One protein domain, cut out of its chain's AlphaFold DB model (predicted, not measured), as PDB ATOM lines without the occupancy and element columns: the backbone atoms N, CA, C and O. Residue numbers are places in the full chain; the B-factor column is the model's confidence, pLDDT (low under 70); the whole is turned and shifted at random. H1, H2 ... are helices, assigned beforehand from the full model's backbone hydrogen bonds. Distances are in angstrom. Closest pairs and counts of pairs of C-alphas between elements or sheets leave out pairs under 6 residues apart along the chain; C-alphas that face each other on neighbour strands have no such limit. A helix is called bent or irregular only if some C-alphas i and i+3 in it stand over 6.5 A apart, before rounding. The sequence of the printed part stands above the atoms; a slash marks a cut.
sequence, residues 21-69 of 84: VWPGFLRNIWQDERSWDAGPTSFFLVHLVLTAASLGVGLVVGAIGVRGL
ATOM      1  N   VAL A  21     197.722 268.742 215.804       97.81
ATOM      2  CA  VAL A  21     196.565 269.302 216.520       97.81
ATOM      3  C   VAL A  21     196.980 270.335 217.562       97.81
ATOM      4  O   VAL A  21     196.426 271.436 217.609       97.81
ATOM      5  N   TRP A  22     197.957 270.004 218.406       98.31
ATOM      6  CA  TRP A  22     198.248 270.802 219.596       98.31
ATOM      7  C   TRP A  22     198.815 272.200 219.328       98.31
ATOM      8  O   TRP A  22     198.409 273.122 220.034       98.31
ATOM      9  N   PRO A  23     199.675 272.437 218.317       98.00
ATOM     10  CA  PRO A  23     200.112 273.797 218.005       98.00
ATOM     11  C   PRO A  23     198.955 274.697 217.558       98.00
ATOM     12  O   PRO A  23     198.901 275.866 217.939       98.00
ATOM     13  N   GLY A  24     197.999 274.151 216.795       98.31
ATOM     14  CA  GLY A  24     196.778 274.863 216.410       98.31
ATOM     15  C   GLY A  24     195.895 275.179 217.617       98.31
ATOM     16  O   GLY A  24     195.446 276.312 217.775       98.31
ATOM     17  N   PHE A  25     195.717 274.210 218.518       98.31
ATOM     18  CA  PHE A  25     195.014 274.420 219.782       98.31
ATOM     19  C   PHE A  25     195.661 275.528 220.626       98.31
ATOM     20  O   PHE A  25     194.974 276.464 221.028       98.31
ATOM     21  N   LEU A  26     196.980 275.481 220.842       98.62
ATOM     22  CA  LEU A  26     197.687 276.496 221.626       98.62
ATOM     23  C   LEU A  26     197.611 277.877 220.977       98.62
ATOM     24  O   LEU A  26     197.474 278.869 221.687       98.62
ATOM     25  N   ARG A  27     197.646 277.952 219.639       98.62
ATOM     26  CA  ARG A  27     197.410 279.206 218.917       98.62
ATOM     27  C   ARG A  27     196.024 279.766 219.230       98.62
ATOM     28  O   ARG A  27     195.923 280.953 219.501       98.62
ATOM     29  N   ASN A  28     194.984 278.935 219.223       98.44
ATOM     30  CA  ASN A  28     193.628 279.381 219.549       98.44
ATOM     31  C   ASN A  28     193.528 279.867 220.998       98.44
ATOM     32  O   ASN A  28     192.962 280.925 221.239       98.44
ATOM     33  N   ILE A  29     194.137 279.147 221.947       98.50
ATOM     34  CA  ILE A  29     194.185 279.570 223.353       98.50
ATOM     35  C   ILE A  29     194.938 280.892 223.502       98.50
ATOM     36  O   ILE A  29     194.462 281.788 224.185       98.50
ATOM     37  N   TRP A  30     196.082 281.056 222.837       98.31
ATOM     38  CA  TRP A  30     196.843 282.306 222.863       98.31
ATOM     39  C   TRP A  30     196.001 283.512 222.415       98.31
ATOM     40  O   TRP A  30     196.201 284.608 222.927       98.31
ATOM     41  N   GLN A  31     195.081 283.326 221.463       98.31
ATOM     42  CA  GLN A  31     194.200 284.384 220.950       98.31
ATOM     43  C   GLN A  31     192.921 284.589 221.787       98.31
ATOM     44  O   GLN A  31     192.170 285.517 221.511       98.31
ATOM     45  N   ASP A  32     192.649 283.737 222.776       98.06
ATOM     46  CA  ASP A  32     191.490 283.862 223.665       98.06
ATOM     47  C   ASP A  32     191.718 284.994 224.680       98.06
ATOM     48  O   ASP A  32     192.779 285.071 225.303       98.06
ATOM     49  N   GLU A  33     190.720 285.855 224.883       97.12
ATOM     50  CA  GLU A  33     190.797 286.996 225.811       97.12
ATOM     51  C   GLU A  33     191.129 286.560 227.246       97.12
ATOM     52  O   GLU A  33     191.839 287.260 227.963       97.12
ATOM     53  N   ARG A  34     190.702 285.358 227.662       98.00
ATOM     54  CA  ARG A  34     190.976 284.824 229.006       98.00
ATOM     55  C   ARG A  34     192.447 284.496 229.238       98.00
ATOM     56  O   ARG A  34     192.834 284.251 230.380       98.00
ATOM     57  N   SER A  35     193.267 284.428 228.190       98.50
ATOM     58  CA  SER A  35     194.689 284.092 228.304       98.50
ATOM     59  C   SER A  35     195.539 285.231 228.854       98.50
ATOM     60  O   SER A  35     196.633 284.968 229.363       98.50
ATOM     61  N   TRP A  36     195.036 286.467 228.802       98.25
ATOM     62  CA  TRP A  36     195.808 287.663 229.120       98.25
ATOM     63  C   TRP A  36     195.042 288.598 230.051       98.25
ATOM     64  O   TRP A  36     193.970 289.082 229.711       98.25
ATOM     65  N   ASP A  37     195.635 288.894 231.204       97.06
ATOM     66  CA  ASP A  37     195.167 289.932 232.125       97.06
ATOM     67  C   ASP A  37     196.365 290.478 232.910       97.06
ATOM     68  O   ASP A  37     196.919 289.793 233.769       97.06
ATOM     69  N   ALA A  38     196.864 291.655 232.507       95.56
ATOM     70  CA  ALA A  38     198.148 292.232 232.942       95.56
ATOM     71  C   ALA A  38     199.383 291.298 232.799       95.56
ATOM     72  O   ALA A  38     200.472 291.613 233.279       95.56
ATOM     73  N   GLY A  39     199.228 290.159 232.116       96.69
ATOM     74  CA  GLY A  39     200.200 289.077 231.995       96.69
ATOM     75  C   GLY A  39     199.520 287.746 231.634       96.69
ATOM     76  O   GLY A  39     198.302 287.712 231.443       96.69
ATOM     77  N   PRO A  40     200.283 286.642 231.507       98.12
ATOM     78  CA  PRO A  40     199.718 285.320 231.253       98.12
ATOM     79  C   PRO A  40     198.874 284.853 232.441       98.12
ATOM     80  O   PRO A  40     199.361 284.762 233.570       98.12
ATOM     81  N   THR A  41     197.618 284.511 232.180       98.69
ATOM     82  CA  THR A  41     196.710 284.020 233.220       98.69
ATOM     83  C   THR A  41     196.942 282.539 233.520       98.69
ATOM     84  O   THR A  41     197.569 281.801 232.756       98.69
ATOM     85  N   SER A  42     196.351 282.053 234.616       98.31
ATOM     86  CA  SER A  42     196.327 280.612 234.909       98.31
ATOM     87  C   SER A  42     195.649 279.801 233.797       98.31
ATOM     88  O   SER A  42     196.066 278.677 233.526       98.31
ATOM     89  N   PHE A  43     194.648 280.376 233.116       98.38
ATOM     90  CA  PHE A  43     194.008 279.743 231.962       98.38
ATOM     91  C   PHE A  43     195.032 279.475 230.856       98.38
ATOM     92  O   PHE A  43     195.141 278.338 230.400       98.38
ATOM     93  N   PHE A  44     195.839 280.467 230.480       98.62
ATOM     94  CA  PHE A  44     196.884 280.268 229.478       98.62
ATOM     95  C   PHE A  44     197.944 279.257 229.937       98.62
ATOM     96  O   PHE A  44     198.266 278.317 229.209       98.62
ATOM     97  N   LEU A  45     198.463 279.419 231.159       98.62
ATOM     98  CA  LEU A  45     199.571 278.608 231.672       98.62
ATOM     99  C   LEU A  45     199.224 277.115 231.748       98.62
ATOM    100  O   LEU A  45     200.034 276.280 231.342       98.62
ATOM    101  N   VAL A  46     198.017 276.767 232.207       98.62
ATOM    102  CA  VAL A  46     197.564 275.367 232.255       98.62
ATOM    103  C   VAL A  46     197.534 274.762 230.853       98.62
ATOM    104  O   VAL A  46     198.071 273.678 230.635       98.62
ATOM    105  N   HIS A  47     196.971 275.471 229.875       98.62
ATOM    106  CA  HIS A  47     196.900 274.976 228.501       98.62
ATOM    107  C   HIS A  47     198.266 274.907 227.819       98.62
ATOM    108  O   HIS A  47     198.505 273.987 227.030       98.62
ATOM    109  N   LEU A  48     199.179 275.824 228.140       98.62
ATOM    110  CA  LEU A  48     200.557 275.771 227.667       98.62
ATOM    111  C   LEU A  48     201.262 274.508 228.180       98.62
ATOM    112  O   LEU A  48     201.846 273.773 227.384       98.62
ATOM    113  N   VAL A  49     201.162 274.217 229.482       98.75
ATOM    114  CA  VAL A  49     201.750 273.009 230.086       98.75
ATOM    115  C   VAL A  49     201.122 271.742 229.505       98.75
ATOM    116  O   VAL A  49     201.849 270.830 229.111       98.75
ATOM    117  N   LEU A  50     199.790 271.692 229.383       98.56
ATOM    118  CA  LEU A  50     199.077 270.564 228.770       98.56
ATOM    119  C   LEU A  50     199.506 270.339 227.316       98.56
ATOM    120  O   LEU A  50     199.731 269.197 226.909       98.56
ATOM    121  N   THR A  51     199.675 271.417 226.548       98.56
ATOM    122  CA  THR A  51     200.164 271.348 225.168       98.56
ATOM    123  C   THR A  51     201.586 270.798 225.123       98.56
ATOM    124  O   THR A  51     201.854 269.849 224.387       98.56
ATOM    125  N   ALA A  52     202.498 271.347 225.927       98.56
ATOM    126  CA  ALA A  52     203.893 270.919 225.957       98.56
ATOM    127  C   ALA A  52     204.031 269.441 226.362       98.56
ATOM    128  O   ALA A  52     204.744 268.681 225.702       98.56
ATOM    129  N   ALA A  53     203.300 269.013 227.396       98.56
ATOM    130  CA  ALA A  53     203.265 267.621 227.831       98.56
ATOM    131  C   ALA A  53     202.745 266.698 226.718       98.56
ATOM    132  O   ALA A  53     203.362 265.674 226.422       98.56
ATOM    133  N   SER A  54     201.659 267.087 226.048       98.25
ATOM    134  CA  SER A  54     201.060 266.305 224.961       98.25
ATOM    135  C   SER A  54     201.982 266.183 223.744       98.25
ATOM    136  O   SER A  54     202.131 265.093 223.188       98.25
ATOM    137  N   LEU A  55     202.684 267.258 223.370       98.50
ATOM    138  CA  LEU A  55     203.708 267.217 222.321       98.50
ATOM    139  C   LEU A  55     204.876 266.297 222.701       98.50
ATOM    140  O   LEU A  55     205.343 265.522 221.862       98.50
ATOM    141  N   GLY A  56     205.308 266.326 223.965       98.62
ATOM    142  CA  GLY A  56     206.311 265.404 224.501       98.62
ATOM    143  C   GLY A  56     205.872 263.941 224.401       98.62
ATOM    144  O   GLY A  56     206.620 263.104 223.891       98.62
ATOM    145  N   VAL A  57     204.634 263.635 224.798       98.50
ATOM    146  CA  VAL A  57     204.040 262.295 224.645       98.50
ATOM    147  C   VAL A  57     203.992 261.890 223.171       98.50
ATOM    148  O   VAL A  57     204.450 260.801 222.824       98.50
ATOM    149  N   GLY A  58     203.510 262.770 222.290       98.25
ATOM    150  CA  GLY A  58     203.461 262.527 220.849       98.25
ATOM    151  C   GLY A  58     204.841 262.237 220.251       98.25
ATOM    152  O   GLY A  58     204.985 261.311 219.451       98.25
ATOM    153  N   LEU A  59     205.873 262.963 220.690       98.38
ATOM    154  CA  LEU A  59     207.255 262.739 220.270       98.38
ATOM    155  C   LEU A  59     207.774 261.368 220.721       98.38
ATOM    156  O   LEU A  59     208.337 260.633 219.909       98.38
ATOM    157  N   VAL A  60     207.572 260.999 221.991       98.44
ATOM    158  CA  VAL A  60     208.000 259.697 222.532       98.44
ATOM    159  C   VAL A  60     207.296 258.551 221.804       98.44
ATOM    160  O   VAL A  60     207.957 257.625 221.331       98.44
ATOM    161  N   VAL A  61     205.972 258.634 221.655       98.00
ATOM    162  CA  VAL A  61     205.153 257.635 220.954       98.00
ATOM    163  C   VAL A  61     205.596 257.489 219.497       98.00
ATOM    164  O   VAL A  61     205.872 256.374 219.043       98.00
ATOM    165  N   GLY A  62     205.758 258.604 218.779       97.19
ATOM    166  CA  GLY A  62     206.241 258.599 217.401       97.19
ATOM    167  C   GLY A  62     207.639 257.989 217.283       97.19
ATOM    168  O   GLY A  62     207.882 257.148 216.416       97.19
ATOM    169  N   ALA A  63     208.547 258.329 218.202       97.25
ATOM    170  CA  ALA A  63     209.903 257.793 218.220       97.25
ATOM    171  C   ALA A  63     209.942 256.281 218.508       97.25
ATOM    172  O   ALA A  63     210.778 255.577 217.938       97.25
ATOM    173  N   ILE A  64     209.049 255.754 219.355       96.12
ATOM    174  CA  ILE A  64     208.888 254.302 219.551       96.12
ATOM    175  C   ILE A  64     208.422 253.644 218.247       96.12
ATOM    176  O   ILE A  64     209.001 252.638 217.832       96.12
ATOM    177  N   GLY A  65     207.444 254.240 217.558       95.44
ATOM    178  CA  GLY A  65     206.987 253.772 216.249       95.44
ATOM    179  C   GLY A  65     208.114 253.711 215.214       95.44
ATOM    180  O   GLY A  65     208.338 252.666 214.602       95.44
ATOM    181  N   VAL A  66     208.898 254.788 215.078       95.69
ATOM    182  CA  VAL A  66     210.046 254.842 214.153       95.69
ATOM    183  C   VAL A  66     211.090 253.775 214.490       95.69
ATOM    184  O   VAL A  66     211.597 253.106 213.587       95.69
ATOM    185  N   ARG A  67     211.403 253.568 215.777       93.19
ATOM    186  CA  ARG A  67     212.327 252.503 216.205       93.19
ATOM    187  C   ARG A  67     211.796 251.113 215.849       93.19
ATOM    188  O   ARG A  67     212.560 250.301 215.333       93.19
ATOM    189  N   GLY A  68     210.500 250.863 216.036       91.12
ATOM    190  CA  GLY A  68     209.856 249.607 215.639       91.12
ATOM    191  C   GLY A  68     209.940 249.329 214.135       91.12
ATOM    192  O   GLY A  68     210.174 248.194 213.727       91.12
ATOM    193  N   LEU A  69     209.832 250.369 213.300       90.94
ATOM    194  CA  LEU A  69     209.986 250.243 211.846       90.94
ATOM    195  C   LEU A  69     211.431 249.939 211.422       90.94
ATOM    196  O   LEU A  69     211.633 249.170 210.486       90.94
TER     197      LEU A  69
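AT A GLANCE: This is residues 21 to 69 of the 84 residues of an uncharacterized protein of Vallicoccus soli (UniProt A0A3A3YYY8). The model is a lopsided helical hairpin: the short helix H1 packs side by side on the first part of the long helix H2, and a looping link, residues 31 to 41, joins them at one end. H2 makes the long axis, and its last stretch, residues 59 to 69, sticks out past H1 as a free arm. The printed part has 49 residues with two named helices, H1 then H2, and no named strand; its class is all helix. It is only just loose, close to extended, with a radius of gyration of the C-alphas of 14.0 A, and its C-alphas span 48 by 15 by 10 A.

HOW THE PARTS SIT: H1, residues 21 to 30, and H2, residues 42 to 69, form a helical hairpin. They touch, with 10 pairs of C-alphas within 8 A; the closest C-alphas are those of Trp 22 and Thr 51, 5.9 A apart. They run opposite ways at a shallow tilt of 13 degrees, and their centres are 13.3 A apart. H2 touches H1 with residues 44 to 55 alone. Residues 59 to 69, which belong to H2, stand free. In H1 and H2 every O i to N i+4 pair is within hydrogen-bond range.

IN THESE COORDINATES: H1 begins at C-alpha 21, at (196.565, 269.302, 216.520), and ends at C-alpha 30, at (196.843, 282.306, 222.863), 14.5 A away. H2 runs 40.5 A from C-alpha 42, at (196.327, 280.612, 234.909), to C-alpha 69, at (209.986, 250.243, 211.846). Neither helix is bent.

THE WHOLE: The two C-alphas farthest apart are those of Ala 38 and Leu 69, 48.5 A. Without the free stretch, the remaining 38 residues span 32 by 15 by 9 A. The printed part has no cut, and the link from H1 to H2, 11 residues, is long. The mean pLDDT of the printed part is 97.6, and no printed residue is under 70.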